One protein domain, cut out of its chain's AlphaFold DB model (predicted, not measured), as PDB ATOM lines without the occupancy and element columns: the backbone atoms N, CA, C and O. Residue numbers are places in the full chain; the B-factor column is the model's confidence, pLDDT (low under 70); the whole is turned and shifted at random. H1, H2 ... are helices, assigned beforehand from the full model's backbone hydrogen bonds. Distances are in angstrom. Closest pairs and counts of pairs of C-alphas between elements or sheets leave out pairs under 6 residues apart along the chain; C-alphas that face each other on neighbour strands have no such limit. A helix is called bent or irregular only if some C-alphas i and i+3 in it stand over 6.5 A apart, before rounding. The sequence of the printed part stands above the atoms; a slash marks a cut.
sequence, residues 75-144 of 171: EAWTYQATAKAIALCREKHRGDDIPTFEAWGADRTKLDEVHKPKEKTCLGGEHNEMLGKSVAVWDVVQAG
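This is residues 75 to 144 of the 171 residues of an uncharacterized protein of Polyangium fumosum (UniProt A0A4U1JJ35). Look first for a helical hairpin, H2 and H3 side by side, with the short helices H1 and H5 and a long loop, residues 114 to 127, to one side of it. H4 turns off steeply after H3, and H6 sits at one end of the long axis, opposite the hairpin's turn at Arg 94. The printed part has 70 residues with six named helices, H1 to H6 in chain order, and no named strand; the class is all helix. It is compact, with a radius of gyration of the C-alphas of 10.8 A, and spans 31 by 21 by 19 A.

Begin with the longest helix, H2, residues 82 to 92: find C-alpha 82 at (271.225, 250.145, 240.589), from which it runs 15.0 A to C-alpha 92. H3, residues 98 to 106, covers 12.2 A. H4 is residues 108 to 113, 10.0 A long; it is neither bent nor irregular, but only just: C-alphas 109 and 112 are 6.4 A apart. Go back to C-alpha 75 at (280.619, 241.343, 242.305) for H1, residues 75 to 78, 5.2 A long. H5, residues 128 to 133, covers 8.5 A. H6, residues 137 to 143, covers 10.0 A and ends with C-alpha 143 at (263.740, 240.252, 246.711).

H2 and H3 touch and form a hairpin, at a shallow tilt of 9 degrees, opposite ways; their closest C-alphas, Thr 82 and Phe 101, are 5.4 A apart. H3 and H4 are close but not clearly touching, 6.2 A between the C-alphas of Trp 104 and Lys 110, at a steep tilt of 69 degrees, only just short of about perpendicular. H4 touches H1, where the closest C-alphas, Leu 111 and Ala 76, are 6.6 A apart. H1 also touches H5, with Thr 78 and Gly 132 closest at 4.5 A between C-alphas. H5 is close but not clearly touching to H2, with the C-alphas of Leu 131 and Lys 84 closest at 6.6 A, at a steep tilt of 46 degrees. H4 and H6 only just touch, with 3 pairs of C-alphas within 8 A, the closest Thr 109 and Ala 143 at 5.9 A; they stand about perpendicular, at 82 degrees. Among the pairs that are apart are H1 and H3, and H2 and H6. In H2, H3, H5 and H6 every O i to N i+4 pair is within hydrogen-bond range; H4 has 0 of 2, with 1 of 3 O i to N i+3 pairs within range, and H1 is too short for an i+4 pair.

The two C-alphas farthest apart are those of Arg 94 and Gln 142, at 31.5 A. The printed part has no cut. The link from H4 to H5, 14 residues, is long; the other links are tight. The mean pLDDT of the printed part is 94.8, and no printed residue is under 70.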
ATOM      1  N   GLU A  75     280.846 240.063 242.968       91.00
ATOM      2  CA  GLU A  75     280.619 241.343 242.305       91.00
ATOM      3  C   GLU A  75     279.182 241.491 241.796       91.00
ATOM      4  O   GLU A  75     278.690 242.617 241.729       91.00
ATOM      5  N   ALA A  76     278.485 240.392 241.481       92.12
ATOM      6  CA  ALA A  76     277.085 240.426 241.053       92.12
ATOM      7  C   ALA A  76     276.192 241.131 242.087       92.12
ATOM      8  O   ALA A  76     275.329 241.928 241.717       92.12
ATOM      9  N   TRP A  77     276.459 240.931 243.381       94.38
ATOM     10  CA  TRP A  77     275.747 241.624 244.456       94.38
ATOM     11  C   TRP A  77     275.968 243.133 244.440       94.38
ATOM     12  O   TRP A  77     275.057 243.884 244.777       94.38
ATOM     13  N   THR A  78     277.140 243.607 244.017       95.56
ATOM     14  CA  THR A  78     277.421 245.051 243.984       95.56
ATOM     15  C   THR A  78     276.541 245.773 242.959       95.56
ATOM     16  O   THR A  78     276.070 246.881 243.216       95.56
ATOM     17  N   TYR A  79     276.194 245.114 241.847       95.56
ATOM     18  CA  TYR A  79     275.301 245.669 240.826       95.56
ATOM     19  C   TYR A  79     273.853 245.855 241.294       95.56
ATOM     20  O   TYR A  79     273.087 246.550 240.627       95.56
ATOM     21  N   GLN A  80     273.482 245.330 242.468       95.50
ATOM     22  CA  GLN A  80     272.201 245.645 243.104       95.50
ATOM     23  C   GLN A  80     272.098 247.122 243.526       95.50
ATOM     24  O   GLN A  80     270.993 247.624 243.745       95.50
ATOM     25  N   ALA A  81     273.208 247.863 243.606       97.25
ATOM     26  CA  ALA A  81     273.208 249.313 243.798       97.25
ATOM     27  C   ALA A  81     272.810 250.067 242.509       97.25
ATOM     28  O   ALA A  81     273.530 250.946 242.029       97.25
ATOM     29  N   THR A  82     271.656 249.729 241.934       96.94
ATOM     30  CA  THR A  82     271.225 250.145 240.589       96.94
ATOM     31  C   THR A  82     271.120 251.659 240.431       96.94
ATOM     32  O   THR A  82     271.587 252.196 239.432       96.94
ATOM     33  N   ALA A  83     270.627 252.384 241.439       97.12
ATOM     34  CA  ALA A  83     270.601 253.850 241.416       97.12
ATOM     35  C   ALA A  83     272.012 254.459 241.289       97.12
ATOM     36  O   ALA A  83     272.230 255.392 240.510       97.12
ATOM     37  N   LYS A  84     272.994 253.901 242.013       98.06
ATOM     38  CA  LYS A  84     274.390 254.343 241.934       98.06
ATOM     39  C   LYS A  84     275.029 253.940 240.606       98.06
ATOM     40  O   LYS A  84     275.754 254.744 240.024       98.06
ATOM     41  N   ALA A  85     274.724 252.744 240.107       97.38
ATOM     42  CA  ALA A  85     275.181 252.265 238.808       97.38
ATOM     43  C   ALA A  85     274.675 253.149 237.653       97.38
ATOM     44  O   ALA A  85     275.465 253.544 236.799       97.38
ATOM     45  N   ILE A  86     273.396 253.546 237.670       98.12
ATOM     46  CA  ILE A  86     272.801 254.474 236.693       98.12
ATOM     47  C   ILE A  86     273.521 255.824 236.715       98.12
ATOM     48  O   ILE A  86     273.887 256.344 235.659       98.12
ATOM     49  N   ALA A  87     273.751 256.383 237.909       97.69
ATOM     50  CA  ALA A  87     274.468 257.647 238.055       97.69
ATOM     51  C   ALA A  87     275.885 257.562 237.461       97.69
ATOM     52  O   ALA A  87     276.265 258.420 236.667       97.69
ATOM     53  N   LEU A  88     276.625 256.492 237.773       97.38
ATOM     54  CA  LEU A  88     277.972 256.264 237.244       97.38
ATOM     55  C   LEU A  88     277.979 256.045 235.728       97.38
ATOM     56  O   LEU A  88     278.818 256.623 235.042       97.38
ATOM     57  N   CYS A  89     277.045 255.262 235.178       97.31
ATOM     58  CA  CYS A  89     277.008 255.018 233.735       97.31
ATOM     59  C   CYS A  89     276.703 256.310 232.963       97.31
ATOM     60  O   CYS A  89     277.318 256.569 231.930       97.31
ATOM     61  N   ARG A  90     275.818 257.165 233.500       97.44
ATOM     62  CA  ARG A  90     275.529 258.492 232.936       97.44
ATOM     63  C   ARG A  90     276.742 259.421 232.990       97.44
ATOM     64  O   ARG A  90     277.020 260.102 232.011       97.44
ATOM     65  N   GLU A  91     277.438 259.457 234.122       96.75
ATOM     66  CA  GLU A  91     278.572 260.358 234.352       96.75
ATOM     67  C   GLU A  91     279.817 259.951 233.550       96.75
ATOM     68  O   GLU A  91     280.508 260.812 233.008       96.75
ATOM     69  N   LYS A  92     280.103 258.645 233.458       94.69
ATOM     70  CA  LYS A  92     281.401 258.134 232.989       94.69
ATOM     71  C   LYS A  92     281.355 257.322 231.692       94.69
ATOM     72  O   LYS A  92     282.392 257.169 231.055       94.69
ATOM     73  N   HIS A  93     280.187 256.828 231.271       92.00
ATOM     74  CA  HIS A  93     280.087 255.841 230.184       92.00
ATOM     75  C   HIS A  93     278.962 256.109 229.172       92.00
ATOM     76  O   HIS A  93     278.395 255.173 228.616       92.00
ATOM     77  N   ARG A  94     278.626 257.380 228.917       93.25
ATOM     78  CA  ARG A  94     277.612 257.825 227.926       93.25
ATOM     79  C   ARG A  94     276.164 257.392 228.206       93.25
ATOM     80  O   ARG A  94     275.256 257.943 227.597       93.25
ATOM     81  N   GLY A  95     275.942 256.499 229.171       95.25
ATOM     82  CA  GLY A  95     274.623 256.063 229.621       95.25
ATOM     83  C   GLY A  95     274.004 254.908 228.828       95.25
ATOM     84  O   GLY A  95     272.831 254.621 229.055       95.25
ATOM     85  N   ASP A  96     274.755 254.235 227.953       95.06
ATOM     86  CA  ASP A  96     274.215 253.202 227.049       95.06
ATOM     87  C   ASP A  96     273.576 252.014 227.800       95.06
ATOM     88  O   ASP A  96     272.551 251.488 227.371       95.06
ATOM     89  N   ASP A  97     274.113 251.646 228.970       97.12
ATOM     90  CA  ASP A  97     273.613 250.529 229.791       97.12
ATOM     91  C   ASP A  97     272.638 250.944 230.906       97.12
ATOM     92  O   ASP A  97     272.260 250.119 231.744       97.12
ATOM     93  N   ILE A  98     272.187 252.205 230.935       98.00
ATOM     94  CA  ILE A  98     271.152 252.655 231.885       98.00
ATOM     95  C   ILE A  98     269.898 251.761 231.840       98.00
ATOM     96  O   ILE A  98     269.467 251.344 232.918       98.00
ATOM     97  N   PRO A  99     269.358 251.370 230.662       97.69
ATOM     98  CA  PRO A  99     268.190 250.487 230.604       97.69
ATOM     99  C   PRO A  99     268.409 249.132 231.294       97.69
ATOM    100  O   PRO A  99     267.484 248.584 231.894       97.69
ATOM    101  N   THR A 100     269.634 248.593 231.257       96.38
ATOM    102  CA  THR A 100     269.991 247.340 231.942       96.38
ATOM    103  C   THR A 100     269.905 247.504 233.458       96.38
ATOM    104  O   THR A 100     269.276 246.690 234.137       96.38
ATOM    105  N   PHE A 101     270.479 248.581 233.999       97.31
ATOM    106  CA  PHE A 101     270.420 248.858 235.436       97.31
ATOM    107  C   PHE A 101     269.008 249.204 235.918       97.31
ATOM    108  O   PHE A 101     268.629 248.805 237.019       97.31
ATOM    109  N   GLU A 102     268.213 249.905 235.107       97.75
ATOM    110  CA  GLU A 102     266.797 250.160 235.393       97.75
ATOM    111  C   GLU A 102     266.001 248.853 235.442       97.75
ATOM    112  O   GLU A 102     265.232 248.638 236.379       97.75
ATOM    113  N   ALA A 103     266.236 247.935 234.498       96.25
ATOM    114  CA  ALA A 103     265.584 246.629 234.483       96.25
ATOM    115  C   ALA A 103     265.940 245.772 235.711       96.25
ATOM    116  O   ALA A 103     265.066 245.082 236.240       96.25
ATOM    117  N   TRP A 104     267.190 245.823 236.181       95.50
ATOM    118  CA  TRP A 104     267.606 245.174 237.431       95.50
ATOM    119  C   TRP A 104     267.059 245.879 238.674       95.50
ATOM    120  O   TRP A 104     266.780 245.232 239.676       95.50
ATOM    121  N   GLY A 105     266.886 247.201 238.628       95.25
ATOM    122  CA  GLY A 105     266.296 247.961 239.730       95.25
ATOM    123  C   GLY A 105     264.807 247.673 239.891       95.25
ATOM    124  O   GLY A 105     264.327 247.542 241.013       95.25
ATOM    125  N   ALA A 106     264.099 247.536 238.769       96.12
ATOM    126  CA  ALA A 106     262.687 247.174 238.734       96.12
ATOM    127  C   ALA A 106     262.442 245.717 239.158       96.12
ATOM    128  O   ALA A 106     261.393 245.412 239.719       96.12
ATOM    129  N   ASP A 107     263.399 244.824 238.896       95.31
ATOM    130  CA  ASP A 107     263.339 243.425 239.309       95.31
ATOM    131  C   ASP A 107     264.718 242.924 239.747       95.31
ATOM    132  O   ASP A 107     265.544 242.466 238.946       95.31
ATOM    133  N   ARG A 108     264.933 242.994 241.062       94.00
ATOM    134  CA  ARG A 108     266.191 242.630 241.718       94.00
ATOM    135  C   ARG A 108     266.505 241.138 241.651       94.00
ATOM    136  O   ARG A 108     267.670 240.772 241.804       94.00
ATOM    137  N   THR A 109     265.509 240.286 241.397       91.56
ATOM    138  CA  THR A 109     265.702 238.826 241.320       91.56
ATOM    139  C   THR A 109     266.532 238.420 240.105       91.56
ATOM    140  O   THR A 109     267.185 237.380 240.108       91.56
ATOM    141  N   LYS A 110     266.569 239.273 239.074       91.81
ATOM    142  CA  LYS A 110     267.253 238.987 237.812       91.81
ATOM    143  C   LYS A 110     268.765 238.932 237.928       91.81
ATOM    144  O   LYS A 110     269.382 238.233 237.133       91.81
ATOM    145  N   LEU A 111     269.371 239.682 238.848       92.25
ATOM    146  CA  LEU A 111     270.829 239.851 238.881       92.25
ATOM    147  C   LEU A 111     271.571 238.542 239.165       92.25
ATOM    148  O   LEU A 111     272.567 238.250 238.509       92.25
ATOM    149  N   ASP A 112     271.016 237.716 240.045       92.31
ATOM    150  CA  ASP A 112     271.509 236.370 240.348       92.31
ATOM    151  C   ASP A 112     271.368 235.388 239.165       92.31
ATOM    152  O   ASP A 112     271.968 234.308 239.153       92.31
ATOM    153  N   GLU A 113     270.592 235.763 238.144       94.06
ATOM    154  CA  GLU A 113     270.428 235.014 236.899       94.06
ATOM    155  C   GLU A 113     271.352 235.507 235.773       94.06
ATOM    156  O   GLU A 113     271.421 234.916 234.689       94.06
ATOM    157  N   VAL A 114     272.106 236.584 236.006       93.12
ATOM    158  CA  VAL A 114     273.008 237.147 235.005       93.12
ATOM    159  C   VAL A 114     274.364 236.459 235.078       93.12
ATOM    160  O   VAL A 114     275.202 236.756 235.918       93.12
ATOM    161  N   HIS A 115     274.646 235.606 234.096       92.12
ATOM    162  CA  HIS A 115     276.010 235.133 233.863       92.12
ATOM    163  C   HIS A 115     276.909 236.311 233.440       92.12
ATOM    164  O   HIS A 115     276.581 236.996 232.466       92.12
ATOM    165  N   LYS A 116     278.030 236.529 234.138       91.00
ATOM    166  CA  LYS A 116     279.023 237.590 233.866       91.00
ATOM    167  C   LYS A 116     278.460 239.023 233.854       91.00
ATOM    168  O   LYS A 116     278.625 239.719 232.852       91.00
ATOM    169  N   PRO A 117     277.838 239.531 234.937       91.44
ATOM    170  CA  PRO A 117     277.211 240.859 234.921       91.44
ATOM    171  C   PRO A 117     278.212 241.981 234.601       91.44
ATOM    172  O   PRO A 117     277.890 242.902 233.855       91.44
ATOM    173  N   LYS A 118     279.467 241.844 235.046       91.12
ATOM    174  CA  LYS A 118     280.540 242.800 234.740       91.12
ATOM    175  C   LYS A 118     280.928 242.897 233.265       91.12
ATOM    176  O   LYS A 118     281.426 243.929 232.844       91.12
ATOM    177  N   GLU A 119     280.719 241.835 232.490       92.88
ATOM    178  CA  GLU A 119     281.013 241.820 231.048       92.88
ATOM    179  C   GLU A 119     279.821 242.325 230.218       92.88
ATOM    180  O   GLU A 119     279.936 242.503 229.010       92.88
ATOM    181  N   LYS A 120     278.670 242.546 230.861       91.94
ATOM    182  CA  LYS A 120     277.410 242.958 230.229       91.94
ATOM    183  C   LYS A 120     277.052 244.418 230.491       91.94
ATOM    184  O   LYS A 120     275.943 244.824 230.165       91.94
ATOM    185  N   THR A 121     277.939 245.170 231.140       94.25
ATOM    186  CA  THR A 121     277.672 246.558 231.517       94.25
ATOM    187  C   THR A 121     278.903 247.440 231.379       94.25
ATOM    188  O   THR A 121     280.041 246.987 231.490       94.25
ATOM    189  N   CYS A 122     278.641 248.733 231.223       94.69
ATOM    190  CA  CYS A 122     279.600 249.806 231.035       94.69
ATOM    191  C   CYS A 122     280.595 249.949 232.196       94.69
ATOM    192  O   CYS A 122     281.695 250.451 231.992       94.69
ATOM    193  N   LEU A 123     280.218 249.519 233.408       94.44
ATOM    194  CA  LEU A 123     280.971 249.809 234.634       94.44
ATOM    195  C   LEU A 123     282.139 248.849 234.874       94.44
ATOM    196  O   LEU A 123     283.076 249.206 235.588       94.44
ATOM    197  N   GLY A 124     282.081 247.627 234.327       91.50
ATOM    198  CA  GLY A 124     283.072 246.587 234.617       91.50
ATOM    199  C   GLY A 124     283.347 246.432 236.122       91.50
ATOM    200  O   GLY A 124     282.484 246.696 236.955       91.50
ATOM    201  N   GLY A 125     284.563 246.020 236.491       91.69
ATOM    202  CA  GLY A 125     284.948 245.837 237.900       91.69
ATOM    203  C   GLY A 125     285.478 247.087 238.617       91.69
ATOM    204  O   GLY A 125     285.715 247.037 239.821       91.69
ATOM    205  N   GLU A 126     285.683 248.204 237.911       92.81
ATOM    206  CA  GLU A 126     286.368 249.396 238.449       92.81
ATOM    207  C   GLU A 126     285.604 250.045 239.614       92.81
ATOM    208  O   GLU A 126     286.185 250.690 240.485       92.81
ATOM    209  N   HIS A 127     284.282 249.877 239.649       94.31
ATOM    210  CA  HIS A 127     283.410 250.561 240.601       94.31
ATOM    211  C   HIS A 127     282.831 249.648 241.689       94.31
ATOM    212  O   HIS A 127     282.008 250.108 242.480       94.31
ATOM    213  N   ASN A 128     283.281 248.392 241.782       93.50
ATOM    214  CA  ASN A 128     282.728 247.393 242.704       93.50
ATOM    215  C   ASN A 128     282.728 247.841 244.167       93.50
ATOM    216  O   ASN A 128     281.741 247.632 244.862       93.50
ATOM    217  N   GLU A 129     283.798 248.483 244.644       94.81
ATOM    218  CA  GLU A 129     283.864 248.954 246.032       94.81
ATOM    219  C   GLU A 129     282.787 250.015 246.317       94.81
ATOM    220  O   GLU A 129     282.064 249.947 247.312       94.81
ATOM    221  N   MET A 130     282.650 250.990 245.415       95.62
ATOM    222  CA  MET A 130     281.667 252.064 245.540       95.62
ATOM    223  C   MET A 130     280.237 251.529 245.435       95.62
ATOM    224  O   MET A 130     279.362 251.946 246.198       95.62
ATOM    225  N   LEU A 131     280.007 250.611 244.496       96.50
ATOM    226  CA  LEU A 131     278.729 249.935 244.322       96.50
ATOM    227  C   LEU A 131     278.386 249.103 245.560       96.50
ATOM    228  O   LEU A 131     277.304 249.275 246.110       96.50
ATOM    229  N   GLY A 132     279.328 248.305 246.069       95.25
ATOM    230  CA  GLY A 132     279.173 247.485 247.273       95.25
ATOM    231  C   GLY A 132     278.775 248.300 248.504       95.25
ATOM    232  O   GLY A 132     277.830 247.942 249.200       95.25
ATOM    233  N   LYS A 133     279.411 249.459 248.719       96.12
ATOM    234  CA  LYS A 133     279.055 250.402 249.799       96.12
ATOM    235  C   LYS A 133     277.676 251.054 249.628       96.12
ATOM    236  O   LYS A 133     277.157 251.625 250.581       96.12
ATOM    237  N   SER A 134     277.105 251.001 248.427       97.00
ATOM    238  CA  SER A 134     275.832 251.641 248.073       97.00
ATOM    239  C   SER A 134     274.673 250.644 247.945       97.00
ATOM    240  O   SER A 134     273.576 251.040 247.549       97.00
ATOM    241  N   VAL A 135     274.894 249.355 248.226       95.69
ATOM    242  CA  VAL A 135     273.841 248.337 248.132       95.69
ATOM    243  C   VAL A 135     272.821 248.548 249.250       95.69
ATOM    244  O   VAL A 135     273.152 248.507 250.433       95.69
ATOM    245  N   ALA A 136     271.553 248.710 248.875       93.56
ATOM    246  CA  ALA A 136     270.430 248.641 249.805       93.56
ATOM    247  C   ALA A 136     270.172 247.172 250.182       93.56
ATOM    248  O   ALA A 136     269.291 246.524 249.621       93.56
ATOM    249  N   VAL A 137     270.991 246.628 251.091       93.31
ATOM    250  CA  VAL A 137     271.041 245.187 251.413       93.31
ATOM    251  C   VAL A 137     269.657 244.610 251.712       93.31
ATOM    252  O   VAL A 137     269.310 243.563 251.177       93.31
ATOM    253  N   TRP A 138     268.837 245.299 252.505       94.75
ATOM    254  CA  TRP A 138     267.522 244.780 252.887       94.75
ATOM    255  C   TRP A 138     266.529 244.694 251.725       94.75
ATOM    256  O   TRP A 138     265.775 243.726 251.673       94.75
ATOM    257  N   ASP A 139     266.576 245.609 250.755       94.25
ATOM    258  CA  ASP A 139     265.750 245.513 249.543       94.25
ATOM    259  C   ASP A 139     266.136 244.279 248.716       94.25
ATOM    260  O   ASP A 139     265.285 243.601 248.142       94.25
ATOM    261  N   VAL A 140     267.437 243.973 248.659       94.38
ATOM    262  CA  VAL A 140     267.959 242.789 247.963       94.38
ATOM    263  C   VAL A 140     267.561 241.515 248.700       94.38
ATOM    264  O   VAL A 140     267.091 240.567 248.079       94.38
ATOM    265  N   VAL A 141     267.685 241.496 250.029       95.56
ATOM    266  CA  VAL A 141     267.254 240.364 250.864       95.56
ATOM    267  C   VAL A 141     265.757 240.100 250.695       95.56
ATOM    268  O   VAL A 141     265.364 238.947 250.548       95.56
ATOM    269  N   GLN A 142     264.923 241.144 250.670       94.94
ATOM    270  CA  GLN A 142     263.477 241.017 250.461       94.94
ATOM    271  C   GLN A 142     263.117 240.488 249.070       94.94
ATOM    272  O   GLN A 142     262.133 239.762 248.934       94.94
ATOM    273  N   ALA A 143     263.910 240.817 248.048       92.75
ATOM    274  CA  ALA A 143     263.740 240.252 246.711       92.75
ATOM    275  C   ALA A 143     264.052 238.744 246.662       92.75
ATOM    276  O   ALA A 143     263.556 238.036 245.788       92.75
ATOM    277  N   GLY A 144     264.838 238.240 247.615       93.69
ATOM    278  CA  GLY A 144     265.246 236.845 247.695       93.69
ATOM    279  C   GLY A 144     266.520 236.541 246.907       93.69
ATOM    280  O   GLY A 144     267.249 237.432 246.482       93.69
TER     281      GLY A 144